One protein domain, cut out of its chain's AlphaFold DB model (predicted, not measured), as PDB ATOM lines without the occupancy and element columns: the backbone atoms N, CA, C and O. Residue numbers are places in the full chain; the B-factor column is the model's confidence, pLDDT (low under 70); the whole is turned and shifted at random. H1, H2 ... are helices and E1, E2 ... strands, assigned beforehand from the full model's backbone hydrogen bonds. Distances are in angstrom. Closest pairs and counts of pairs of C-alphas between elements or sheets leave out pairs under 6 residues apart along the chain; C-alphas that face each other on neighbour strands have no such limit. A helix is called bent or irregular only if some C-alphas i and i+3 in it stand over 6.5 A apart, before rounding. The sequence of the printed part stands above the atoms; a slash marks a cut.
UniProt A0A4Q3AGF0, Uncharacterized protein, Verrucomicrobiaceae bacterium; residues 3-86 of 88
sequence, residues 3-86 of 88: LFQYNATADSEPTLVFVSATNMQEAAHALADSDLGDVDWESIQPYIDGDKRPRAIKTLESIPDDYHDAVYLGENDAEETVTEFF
ATOM      1  N   LEU A   3      46.169  72.267 220.115       79.56
ATOM      2  CA  LEU A   3      45.218  72.628 219.077       79.56
ATOM      3  C   LEU A   3      45.815  73.716 218.190       79.56
ATOM      4  O   LEU A   3      46.365  74.700 218.681       79.56
ATOM      5  N   PHE A   4      45.714  73.550 216.884       82.31
ATOM      6  CA  PHE A   4      46.200  74.503 215.898       82.31
ATOM      7  C   PHE A   4      45.012  75.171 215.215       82.31
ATOM      8  O   PHE A   4      44.130  74.485 214.716       82.31
ATOM      9  N   GLN A   5      45.006  76.500 215.187       83.75
ATOM     10  CA  GLN A   5      44.023  77.315 214.482       83.75
ATOM     11  C   GLN A   5      44.587  77.814 213.157       83.75
ATOM     12  O   GLN A   5      45.701  78.356 213.082       83.75
ATOM     13  N   TYR A   6      43.753  77.698 212.134       84.56
ATOM     14  CA  TYR A   6      43.997  78.105 210.765       84.56
ATOM     15  C   TYR A   6      42.917  79.106 210.373       84.56
ATOM     16  O   TYR A   6      41.733  78.870 210.590       84.56
ATOM     17  N   ASN A   7      43.342  80.238 209.816       84.56
ATOM     18  CA  ASN A   7      42.426  81.226 209.264       84.56
ATOM     19  C   ASN A   7      42.264  80.897 207.784       84.56
ATOM     20  O   ASN A   7      43.238  81.030 207.029       84.56
ATOM     21  N   ALA A   8      41.066  80.467 207.426       85.44
ATOM     22  CA  ALA A   8      40.669  80.011 206.110       85.44
ATOM     23  C   ALA A   8      39.555  80.906 205.552       85.44
ATOM     24  O   ALA A   8      39.087  81.833 206.219       85.44
ATOM     25  N   THR A   9      39.131  80.605 204.335       83.38
ATOM     26  CA  THR A   9      37.918  81.154 203.730       83.38
ATOM     27  C   THR A   9      37.012  79.984 203.367       83.38
ATOM     28  O   THR A   9      37.524  78.961 202.924       83.38
ATOM     29  N   ALA A  10      35.709  80.106 203.586       84.38
ATOM     30  CA  ALA A  10      34.685  79.187 203.084       84.38
ATOM     31  C   ALA A  10      33.537  80.041 202.536       84.38
ATOM     32  O   ALA A  10      33.179  81.032 203.168       84.38
ATOM     33  N   ASP A  11      33.026  79.743 201.340       84.81
ATOM     34  CA  ASP A  11      31.965  80.537 200.687       84.81
ATOM     35  C   ASP A  11      32.236  82.057 200.615       84.81
ATOM     36  O   ASP A  11      31.334  82.892 200.682       84.81
ATOM     37  N   SER A  12      33.497  82.458 200.409       80.50
ATOM     38  CA  SER A  12      33.947  83.867 200.452       80.50
ATOM     39  C   SER A  12      33.850  84.553 201.826       80.50
ATOM     40  O   SER A  12      34.089  85.762 201.919       80.50
ATOM     41  N   GLU A  13      33.565  83.809 202.891       81.44
ATOM     42  CA  GLU A  13      33.511  84.286 204.270       81.44
ATOM     43  C   GLU A  13      34.724  83.791 205.080       81.44
ATOM     44  O   GLU A  13      35.246  82.699 204.844       81.44
ATOM     45  N   PRO A  14      35.246  84.602 206.020       79.81
ATOM     46  CA  PRO A  14      36.358  84.190 206.866       79.81
ATOM     47  C   PRO A  14      35.924  83.086 207.840       79.81
ATOM     48  O   PRO A  14      35.044  83.299 208.669       79.81
ATOM     49  N   THR A  15      36.621  81.950 207.797       80.25
ATOM     50  CA  THR A  15      36.332  80.758 208.610       80.25
ATOM     51  C   THR A  15      37.557  80.328 209.412       80.25
ATOM     52  O   THR A  15      38.707  80.542 209.013       80.25
ATOM     53  N   LEU A  16      37.322  79.721 210.576       81.00
ATOM     54  CA  LEU A  16      38.371  79.136 211.407       81.00
ATOM     55  C   LEU A  16      38.335  77.616 211.324       81.00
ATOM     56  O   LEU A  16      37.321  77.001 211.634       81.00
ATOM     57  N   VAL A  17      39.475  77.022 210.984       79.62
ATOM     58  CA  VAL A  17      39.675  75.572 211.044       79.62
ATOM     59  C   VAL A  17      40.568  75.259 212.235       79.62
ATOM     60  O   VAL A  17      41.601  75.906 212.439       79.62
ATOM     61  N   PHE A  18      40.183  74.257 213.017       79.62
ATOM     62  CA  PHE A  18      40.942  73.797 214.172       79.62
ATOM     63  C   PHE A  18      41.401  72.360 213.956       79.62
ATOM     64  O   PHE A  18      40.641  71.517 213.500       79.62
ATOM     65  N   VAL A  19      42.661  72.078 214.282       79.31
ATOM     66  CA  VAL A  19      43.242  70.737 214.144       79.31
ATOM     67  C   VAL A  19      44.008  70.377 215.402       79.31
ATOM     68  O   VAL A  19      44.944  71.074 215.798       79.31
ATOM     69  N   SER A  20      43.634  69.267 216.032       78.69
ATOM     70  CA  SER A  20      44.384  68.694 217.150       78.69
ATOM     71  C   SER A  20      45.424  67.714 216.616       78.69
ATOM     72  O   SER A  20      45.072  66.675 216.067       78.69
ATOM     73  N   ALA A  21      46.710  68.001 216.827       78.75
ATOM     74  CA  ALA A  21      47.798  67.126 216.386       78.75
ATOM     75  C   ALA A  21      48.988  67.175 217.344       78.75
ATOM     76  O   ALA A  21      49.109  68.098 218.142       78.75
ATOM     77  N   THR A  22      49.915  66.219 217.265       79.31
ATOM     78  CA  THR A  22      51.103  66.202 218.141       79.31
ATOM     79  C   THR A  22      52.054  67.366 217.851       79.31
ATOM     80  O   THR A  22      52.744  67.860 218.744       79.31
ATOM     81  N   ASN A  23      52.124  67.800 216.591       81.06
ATOM     82  CA  ASN A  23      52.999  68.867 216.114       81.06
ATOM     83  C   ASN A  23      52.435  69.509 214.828       81.06
ATOM     84  O   ASN A  23      51.475  69.011 214.247       81.06
ATOM     85  N   MET A  24      53.057  70.602 214.369       78.75
ATOM     86  CA  MET A  24      52.613  71.342 213.176       78.75
ATOM     87  C   MET A  24      52.671  70.527 211.873       78.75
ATOM     88  O   MET A  24      51.865  70.779 210.986       78.75
ATOM     89  N   GLN A  25      53.603  69.575 211.741       81.44
ATOM     90  CA  GLN A  25      53.689  68.719 210.550       81.44
ATOM     91  C   GLN A  25      52.508  67.757 210.480       81.44
ATOM     92  O   GLN A  25      51.888  67.636 209.430       81.44
ATOM     93  N   GLU A  26      52.163  67.118 211.598       81.44
ATOM     94  CA  GLU A  26      50.972  66.271 211.663       81.44
ATOM     95  C   GLU A  26      49.691  67.079 211.472       81.44
ATOM     96  O   GLU A  26      48.784  66.616 210.791       81.44
ATOM     97  N   ALA A  27      49.633  68.305 211.998       81.94
ATOM     98  CA  ALA A  27      48.484  69.179 211.793       81.94
ATOM     99  C   ALA A  27      48.306  69.537 210.307       81.94
ATOM    100  O   ALA A  27      47.217  69.389 209.766       81.94
ATOM    101  N   ALA A  28      49.382  69.940 209.623       81.81
ATOM    102  CA  ALA A  28      49.355  70.216 208.186       81.81
ATOM    103  C   ALA A  28      48.966  68.982 207.357       81.81
ATOM    104  O   ALA A  28      48.219  69.103 206.390       81.81
ATOM    105  N   HIS A  29      49.438  67.794 207.747       81.81
ATOM    106  CA  HIS A  29      49.059  66.550 207.084       81.81
ATOM    107  C   HIS A  29      47.572  66.231 207.275       81.81
ATOM    108  O   HIS A  29      46.899  65.889 206.311       81.81
ATOM    109  N   ALA A  30      47.049  66.416 208.490       81.06
ATOM    110  CA  ALA A  30      45.632  66.236 208.780       81.06
ATOM    111  C   ALA A  30      44.755  67.214 207.984       81.06
ATOM    112  O   ALA A  30      43.748  66.789 207.434       81.06
ATOM    113  N   LEU A  31      45.155  68.484 207.839       80.94
ATOM    114  CA  LEU A  31      44.455  69.433 206.958       80.94
ATOM    115  C   LEU A  31      44.441  69.003 205.496       80.94
ATOM    116  O   LEU A  31      43.482  69.301 204.796       80.94
ATOM    117  N   ALA A  32      45.503  68.349 205.030       79.50
ATOM    118  CA  ALA A  32      45.593  67.927 203.642       79.50
ATOM    119  C   ALA A  32      44.762  66.677 203.323       79.50
ATOM    120  O   ALA A  32      44.390  66.478 202.170       79.50
ATOM    121  N   ASP A  33      44.520  65.835 204.329       75.44
ATOM    122  CA  ASP A  33      43.777  64.576 204.200       75.44
ATOM    123  C   ASP A  33      42.298  64.718 204.606       75.44
ATOM    124  O   ASP A  33      41.474  63.883 204.240       75.44
ATOM    125  N   SER A  34      41.953  65.777 205.350       73.06
ATOM    126  CA  SER A  34      40.587  66.021 205.821       73.06
ATOM    127  C   SER A  34      39.715  66.647 204.739       73.06
ATOM    128  O   SER A  34      40.131  67.566 204.035       73.06
ATOM    129  N   ASP A  35      38.470  66.187 204.669       76.06
ATOM    130  CA  ASP A  35      37.409  66.880 203.948       76.06
ATOM    131  C   ASP A  35      36.969  68.074 204.805       76.06
ATOM    132  O   ASP A  35      36.402  67.895 205.880       76.06
ATOM    133  N   LEU A  36      37.331  69.288 204.385       73.56
ATOM    134  CA  LEU A  36      37.070  70.528 205.129       73.56
ATOM    135  C   LEU A  36      35.756  71.204 204.691       73.56
ATOM    136  O   LEU A  36      35.602  72.411 204.868       73.56
ATOM    137  N   GLY A  37      34.841  70.450 204.074       78.38
ATOM    138  CA  GLY A  37      33.585  70.973 203.535       78.38
ATOM    139  C   GLY A  37      33.810  72.068 202.487       78.38
ATOM    140  O   GLY A  37      34.584  71.891 201.545       78.38
ATOM    141  N   ASP A  38      33.152  73.213 202.676       81.19
ATOM    142  CA  ASP A  38      33.196  74.373 201.773       81.19
ATOM    143  C   ASP A  38      34.448  75.260 201.940       81.19
ATOM    144  O   ASP A  38      34.538  76.347 201.365       81.19
ATOM    145  N   VAL A  39      35.440  74.825 202.725       84.12
ATOM    146  CA  VAL A  39      36.694  75.573 202.894       84.12
ATOM    147  C   VAL A  39      37.475  75.643 201.578       84.12
ATOM    148  O   VAL A  39      37.890  74.638 200.999       84.12
ATOM    149  N   ASP A  40      37.778  76.870 201.158       86.62
ATOM    150  CA  ASP A  40      38.605  77.179 200.002       86.62
ATOM    151  C   ASP A  40      40.022  76.644 200.210       86.62
ATOM    152  O   ASP A  40      40.815  77.178 200.998       86.62
ATOM    153  N   TRP A  41      40.389  75.623 199.438       84.12
ATOM    154  CA  TRP A  41      41.708  74.998 199.511       84.12
ATOM    155  C   TRP A  41      42.865  75.993 199.333       84.12
ATOM    156  O   TRP A  41      43.884  75.896 200.019       84.12
ATOM    157  N   GLU A  42      42.701  77.002 198.473       88.44
ATOM    158  CA  GLU A  42      43.705  78.052 198.242       88.44
ATOM    159  C   GLU A  42      44.018  78.865 199.513       88.44
ATOM    160  O   GLU A  42      45.128  79.379 199.669       88.44
ATOM    161  N   SER A  43      43.069  78.958 200.450       86.69
ATOM    162  CA  SER A  43      43.259  79.645 201.734       86.69
ATOM    163  C   SER A  43      44.075  78.814 202.737       86.69
ATOM    164  O   SER A  43      44.788  79.373 203.581       86.69
ATOM    165  N   ILE A  44      44.019  77.484 202.609       86.62
ATOM    166  CA  ILE A  44      44.683  76.508 203.481       86.62
ATOM    167  C   ILE A  44      46.066  76.113 202.959       86.62
ATOM    168  O   ILE A  44      46.988  75.905 203.750       86.62
ATOM    169  N   GLN A  45      46.241  76.060 201.640       88.25
ATOM    170  CA  GLN A  45      47.471  75.623 200.983       88.25
ATOM    171  C   GLN A  45      48.761  76.266 201.546       88.25
ATOM    172  O   GLN A  45      49.699  75.519 201.837       88.25
ATOM    173  N   PRO A  46      48.829  77.584 201.835       89.81
ATOM    174  CA  PRO A  46      50.028  78.199 202.416       89.81
ATOM    175  C   PRO A  46      50.447  77.606 203.768       89.81
ATOM    176  O   PRO A  46      51.614  77.683 204.147       89.81
ATOM    177  N   TYR A  47      49.512  77.034 204.529       87.12
ATOM    178  CA  TYR A  47      49.820  76.359 205.788       87.12
ATOM    179  C   TYR A  47      50.419  74.968 205.579       87.12
ATOM    180  O   TYR A  47      51.264  74.546 206.368       87.12
ATOM    181  N   ILE A  48      50.000  74.275 204.520       85.38
ATOM    182  CA  ILE A  48      50.503  72.949 204.144       85.38
ATOM    183  C   ILE A  48      51.906  73.069 203.549       85.38
ATOM    184  O   ILE A  48      52.806  72.327 203.937       85.38
ATOM    185  N   ASP A  49      52.111  74.062 202.684       87.50
ATOM    186  CA  ASP A  49      53.409  74.368 202.073       87.50
ATOM    187  C   ASP A  49      54.425  74.924 203.096       87.50
ATOM    188  O   ASP A  49      55.633  74.950 202.852       87.50
ATOM    189  N   GLY A  50      53.952  75.327 204.282       84.06
ATOM    190  CA  GLY A  50      54.776  75.860 205.368       84.06
ATOM    191  C   GLY A  50      55.114  77.348 205.230       84.06
ATOM    192  O   GLY A  50      55.856  77.882 206.061       84.06
ATOM    193  N   ASP A  51      54.544  78.025 204.233       88.06
ATOM    194  CA  ASP A  51      54.662  79.470 204.009       88.06
ATOM    195  C   ASP A  51      53.957  80.284 205.104       88.06
ATOM    196  O   ASP A  51      54.396  81.377 205.476       88.06
ATOM    197  N   LYS A  52      52.876  79.737 205.669       86.12
ATOM    198  CA  LYS A  52      52.100  80.323 206.763       86.12
ATOM    199  C   LYS A  52      52.100  79.382 207.962       86.12
ATOM    200  O   LYS A  52      51.921  78.177 207.836       86.12
ATOM    201  N   ARG A  53      52.291  79.931 209.163       83.38
ATOM    202  CA  ARG A  53      52.239  79.140 210.401       83.38
ATOM    203  C   ARG A  53      50.852  79.222 211.032       83.38
ATOM    204  O   ARG A  53      50.332  80.335 211.151       83.38
ATOM    205  N   PRO A  54      50.264  78.094 211.465       81.88
ATOM    206  CA  PRO A  54      49.046  78.129 212.259       81.88
ATOM    207  C   PRO A  54      49.295  78.772 213.617       81.88
ATOM    208  O   PRO A  54      50.414  78.756 214.147       81.88
ATOM    209  N   ARG A  55      48.230  79.305 214.213       81.88
ATOM    210  CA  ARG A  55      48.269  79.755 215.601       81.88
ATOM    211  C   ARG A  55      48.116  78.523 216.486       81.88
ATOM    212  O   ARG A  55      47.077  77.879 216.475       81.88
ATOM    213  N   ALA A  56      49.153  78.185 217.245       74.38
ATOM    214  CA  ALA A  56      49.026  77.179 218.291       74.38
ATOM    215  C   ALA A  56      48.188  77.769 219.430       74.38
ATOM    216  O   ALA A  56      48.602  78.735 220.077       74.38
ATOM    217  N   ILE A  57      47.013  77.197 219.648       71.31
ATOM    218  CA  ILE A  57      46.194  77.456 220.819       71.31
ATOM    219  C   ILE A  57      46.535  76.426 221.906       71.31
ATOM    220  O   ILE A  57      47.247  75.445 221.672       71.31
ATOM    221  N   LYS A  58      46.093  76.684 223.140       69.62
ATOM    222  CA  LYS A  58      46.247  75.765 224.273       69.62
ATOM    223  C   LYS A  58      45.653  74.379 223.973       69.62
ATOM    224  O   LYS A  58      45.033  74.133 222.943       69.62
ATOM    225  N   THR A  59      45.913  73.450 224.887       64.50
ATOM    226  CA  THR A  59      45.465  72.062 224.786       64.50
ATOM    227  C   THR A  59      43.950  71.977 224.630       64.50
ATOM    228  O   THR A  59      43.229  72.724 225.282       64.50
ATOM    229  N   LEU A  60      43.481  71.015 223.829       62.06
ATOM    230  CA  LEU A  60      42.058  70.676 223.671       62.06
ATOM    231  C   LEU A  60      41.329  70.527 225.024       62.06
ATOM    232  O   LEU A  60      40.180  70.904 225.160       62.06
ATOM    233  N   GLU A  61      42.043  70.071 226.058       61.22
ATOM    234  CA  GLU A  61      41.567  69.959 227.447       61.22
ATOM    235  C   GLU A  61      41.165  71.299 228.096       61.22
ATOM    236  O   GLU A  61      40.544  71.311 229.151       61.22
ATOM    237  N   SER A  62      41.567  72.433 227.515       62.53
ATOM    238  CA  SER A  62      41.137  73.775 227.936       62.53
ATOM    239  C   SER A  62      39.871  74.245 227.217       62.53
ATOM    240  O   SER A  62      39.372  75.318 227.542       62.53
ATOM    241  N   ILE A  63      39.380  73.481 226.241       64.12
ATOM    242  CA  ILE A  63      38.144  73.759 225.511       64.12
ATOM    243  C   ILE A  63      37.019  72.972 226.188       64.12
ATOM    244  O   ILE A  63      37.207  71.776 226.428       64.12
ATOM    245  N   PRO A  64      35.876  73.600 226.512       63.72
ATOM    246  CA  PRO A  64      34.726  72.877 227.045       63.72
ATOM    247  C   PRO A  64      34.267  71.786 226.073       63.72
ATOM    248  O   PRO A  64      34.261  72.014 224.863       63.72
ATOM    249  N   ASP A  65      33.874  70.623 226.600       63.78
ATOM    250  CA  ASP A  65      33.410  69.476 225.805       63.78
ATOM    251  C   ASP A  65      32.291  69.848 224.814       63.78
ATOM    252  O   ASP A  65      32.258  69.310 223.711       63.78
ATOM    253  N   ASP A  66      31.444  70.830 225.143       58.50
ATOM    254  CA  ASP A  66      30.380  71.349 224.270       58.50
ATOM    255  C   ASP A  66      30.882  71.905 222.920       58.50
ATOM    256  O   ASP A  66      30.118  71.971 221.962       58.50
ATOM    257  N   TYR A  67      32.163  72.278 222.817       57.75
ATOM    258  CA  TYR A  67      32.779  72.789 221.583       57.75
ATOM    259  C   TYR A  67      33.701  71.770 220.910       57.75
ATOM    260  O   TYR A  67      34.316  72.079 219.887       57.75
ATOM    261  N   HIS A  68      33.844  70.563 221.466       58.44
ATOM    262  CA  HIS A  68      34.729  69.553 220.882       58.44
ATOM    263  C   HIS A  68      34.221  69.113 219.512       58.44
ATOM    264  O   HIS A  68      35.034  69.021 218.601       58.44
ATOM    265  N   ASP A  69      32.911  68.939 219.327       52.19
ATOM    266  CA  ASP A  69      32.339  68.557 218.027       52.19
ATOM    267  C   ASP A  69      32.634  69.599 216.926       52.19
ATOM    268  O   ASP A  69      33.042  69.227 215.827       52.19
ATOM    269  N   ALA A  70      32.567  70.900 217.243       53.38
ATOM    270  CA  ALA A  70      32.924  71.986 216.315       53.38
ATOM    271  C   ALA A  70      34.437  72.045 216.013       53.38
ATOM    272  O   ALA A  70      34.864  72.416 214.920       53.38
ATOM    273  N   VAL A  71      35.271  71.668 216.985       53.34
ATOM    274  CA  VAL A  71      36.736  71.636 216.855       53.34
ATOM    275  C   VAL A  71      37.227  70.388 216.112       53.34
ATOM    276  O   VAL A  71      38.285  70.437 215.487       53.34
ATOM    277  N   TYR A  72      36.495  69.274 216.177       54.06
ATOM    278  CA  TYR A  72      36.916  67.995 215.603       54.06
ATOM    279  C   TYR A  72      36.635  67.851 214.105       54.06
ATOM    280  O   TYR A  72      37.308  67.041 213.467       54.06
ATOM    281  N   LEU A  73      35.672  68.593 213.548       44.97
ATOM    282  CA  LEU A  73      35.196  68.366 212.177       44.97
ATOM    283  C   LEU A  73      35.325  69.557 211.224       44.97
ATOM    284  O   LEU A  73      35.095  69.384 210.037       44.97
ATOM    285  N   GLY A  74      35.704  70.754 211.681       46.16
ATOM    286  CA  GLY A  74      35.763  71.920 210.786       46.16
ATOM    287  C   GLY A  74      34.395  72.376 210.248       46.16
ATOM    288  O   GLY A  74      34.335  73.387 209.558       46.16
ATOM    289  N   GLU A  75      33.306  71.693 210.605       41.69
ATOM    290  CA  GLU A  75      31.932  72.112 210.352       41.69
ATOM    291  C   GLU A  75      31.431  72.872 211.580       41.69
ATOM    292  O   GLU A  75      31.105  72.284 212.614       41.69
ATOM    293  N   ASN A  76      31.409  74.201 211.490       42.19
ATOM    294  CA  ASN A  76      30.733  75.029 212.478       42.19
ATOM    295  C   ASN A  76      29.439  75.592 211.878       42.19
ATOM    296  O   ASN A  76      29.404  76.729 211.419       42.19
ATOM    297  N   ASP A  77      28.384  74.774 211.887       41.38
ATOM    298  CA  ASP A  77      27.006  75.171 211.538       41.38
ATOM    299  C   ASP A  77      26.353  76.041 212.638       41.38
ATOM    300  O   ASP A  77      25.268  76.591 212.455       41.38
ATOM    301  N   ALA A  78      26.989  76.169 213.810       38.78
ATOM    302  CA  ALA A  78      26.501  76.983 214.914       38.78
ATOM    303  C   ALA A  78      27.178  78.364 214.897       38.78
ATOM    304  O   ALA A  78      28.383  78.502 215.082       38.78
ATOM    305  N   GLU A  79      26.373  79.410 214.729       40.12
ATOM    306  CA  GLU A  79      26.781  80.824 214.673       40.12
ATOM    307  C   GLU A  79      27.534  81.342 215.930       40.12
ATOM    308  O   GLU A  79      27.987  82.485 215.942       40.12
ATOM    309  N   GLU A  80      27.727  80.523 216.972       42.25
ATOM    310  CA  GLU A  80      28.596  80.813 218.121       42.25
ATOM    311  C   GLU A  80      30.017  80.304 217.833       42.25
ATOM    312  O   GLU A  80      30.394  79.150 218.058       42.25
ATOM    313  N   THR A  81      30.818  81.176 217.230       47.84
ATOM    314  CA  THR A  81      32.144  80.838 216.724       47.84
ATOM    315  C   THR A  81      33.119  80.639 217.886       47.84
ATOM    316  O   THR A  81      33.274  81.517 218.732       47.84
ATOM    317  N   VAL A  82      33.870  79.531 217.877       48.09
ATOM    318  CA  VAL A  82      34.988  79.212 218.798       48.09
ATOM    319  C   VAL A  82      35.950  80.401 219.038       48.09
ATOM    320  O   VAL A  82      36.638  80.469 220.057       48.09
ATOM    321  N   THR A  83      35.972  81.375 218.126       45.66
ATOM    322  CA  THR A  83      36.612  82.689 218.255       45.66
ATOM    323  C   THR A  83      36.314  83.416 219.574       45.66
ATOM    324  O   THR A  83      37.241  83.976 220.153       45.66
ATOM    325  N   GLU A  84      35.079  83.381 220.094       44.44
ATOM    326  CA  GLU A  84      34.702  84.088 221.337       44.44
ATOM    327  C   GLU A  84      35.403  83.529 222.586       44.44
ATOM    328  O   GLU A  84      35.560  84.231 223.582       44.44
ATOM    329  N   PHE A  85      35.900  82.290 222.524       50.09
ATOM    330  CA  PHE A  85      36.641  81.650 223.615       50.09
ATOM    331  C   PHE A  85      38.137  82.004 223.639       50.09
ATOM    332  O   PHE A  85      38.821  81.744 224.629       50.09
ATOM    333  N   PHE A  86      38.671  82.555 222.547       52.34
ATOM    334  CA  PHE A  86      40.109  82.784 222.365       52.34
ATOM    335  C   PHE A  86      40.508  84.262 222.269       52.34
ATOM    336  O   PHE A  86      41.689  84.547 222.041       52.34
TER     337      PHE A  86
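This is residues 3 to 86 of the 88 residues of an uncharacterized protein of Verrucomicrobiaceae bacterium (UniProt A0A4Q3AGF0). A small three-stranded sheet, its two long strands E1 and E2 forming a hairpin, stands between a helical hairpin of H1 and H2 on one face and H3 on the other. H3 meets the sheet with its last residues, 70 to 73, over edge strand E2, and the short H4 only grazes the sheet near the end of the printed part. The 84 printed residues hold four named helices and three named strands, in the order E1 E2 H1 H2 E3 H3 H4; the sheet runs E2 E1 E3, antiparallel throughout, and the class is mixed, helices and strands. The whole is compact, with a radius of gyration of the C-alphas of 11.9 A and spans of 31 by 29 by 19 A.

The inner strand E1, residues 3 to 10, bends by 56 degrees at residue 7. It is the antiparallel neighbour of E2, residues 13 to 20, at 154 degrees, with N 6 and O 17 within hydrogen-bond range at 2.8 A. On its other side is E3, residues 55 to 59, antiparallel at 134 degrees, with N 5 and O 55 at 2.8 A. H1, residues 24 to 33, is on the sheet at a height of 9.3 A; the C-alphas of Val 19 and Ala 27 are its closest to E2, 6.0 A apart. H2, residues 41 to 48, is on the same face, also at 9.3 A, and runs along the strands, at 17 degrees to E1 on the local plane. H1 and H2 touch at a shallow tilt of 31 degrees, opposite ways, closest at the C-alphas of Ala 28 and Ile 48, 5.0 A. E2, H1, H2 and E3 form a split strand-helix-strand unit, two strands running the same way with E1 between them, its crossover right-handed. H3, residues 65 to 73, is on the opposite face and stands up from the sheet over E2; the C-alphas of Phe 18 and Val 71 are closest, 5.4 A. H4, residues 82 to 85, is close to H3 but not clearly touching it, with the C-alphas of Tyr 67 and Val 82 closest at 7.3 A. Every O i to N i+4 pair is within range in H1, but 1 of 4 in H2 and 2 of 5 in H3, where O i to N i+3 gives 3 of 5 and 4 of 6; H4 is too short for an i+4 pair.

E1 begins at C-alpha 3 (45.218, 72.628, 219.077) and is 20.2 A long; E2 is 23.0 A and E3 12.3 A. H1 is 14.3 A, H2 10.1 A, H3 13.8 A and H4 5.6 A, ending at C-alpha 85 (36.641, 81.650, 223.615). H3 is irregular, with C-alphas 66 and 69 7.1 A apart, and H2 only just, with C-alphas 43 and 46 7.0 A apart.

The C-alphas of Asp 51 and Asp 66 are the two farthest apart, 32.7 A. The printed part has no cut, and no link between named elements is long. The mean pLDDT of the printed part is 71.8, and residues 58 to 86 are under 70.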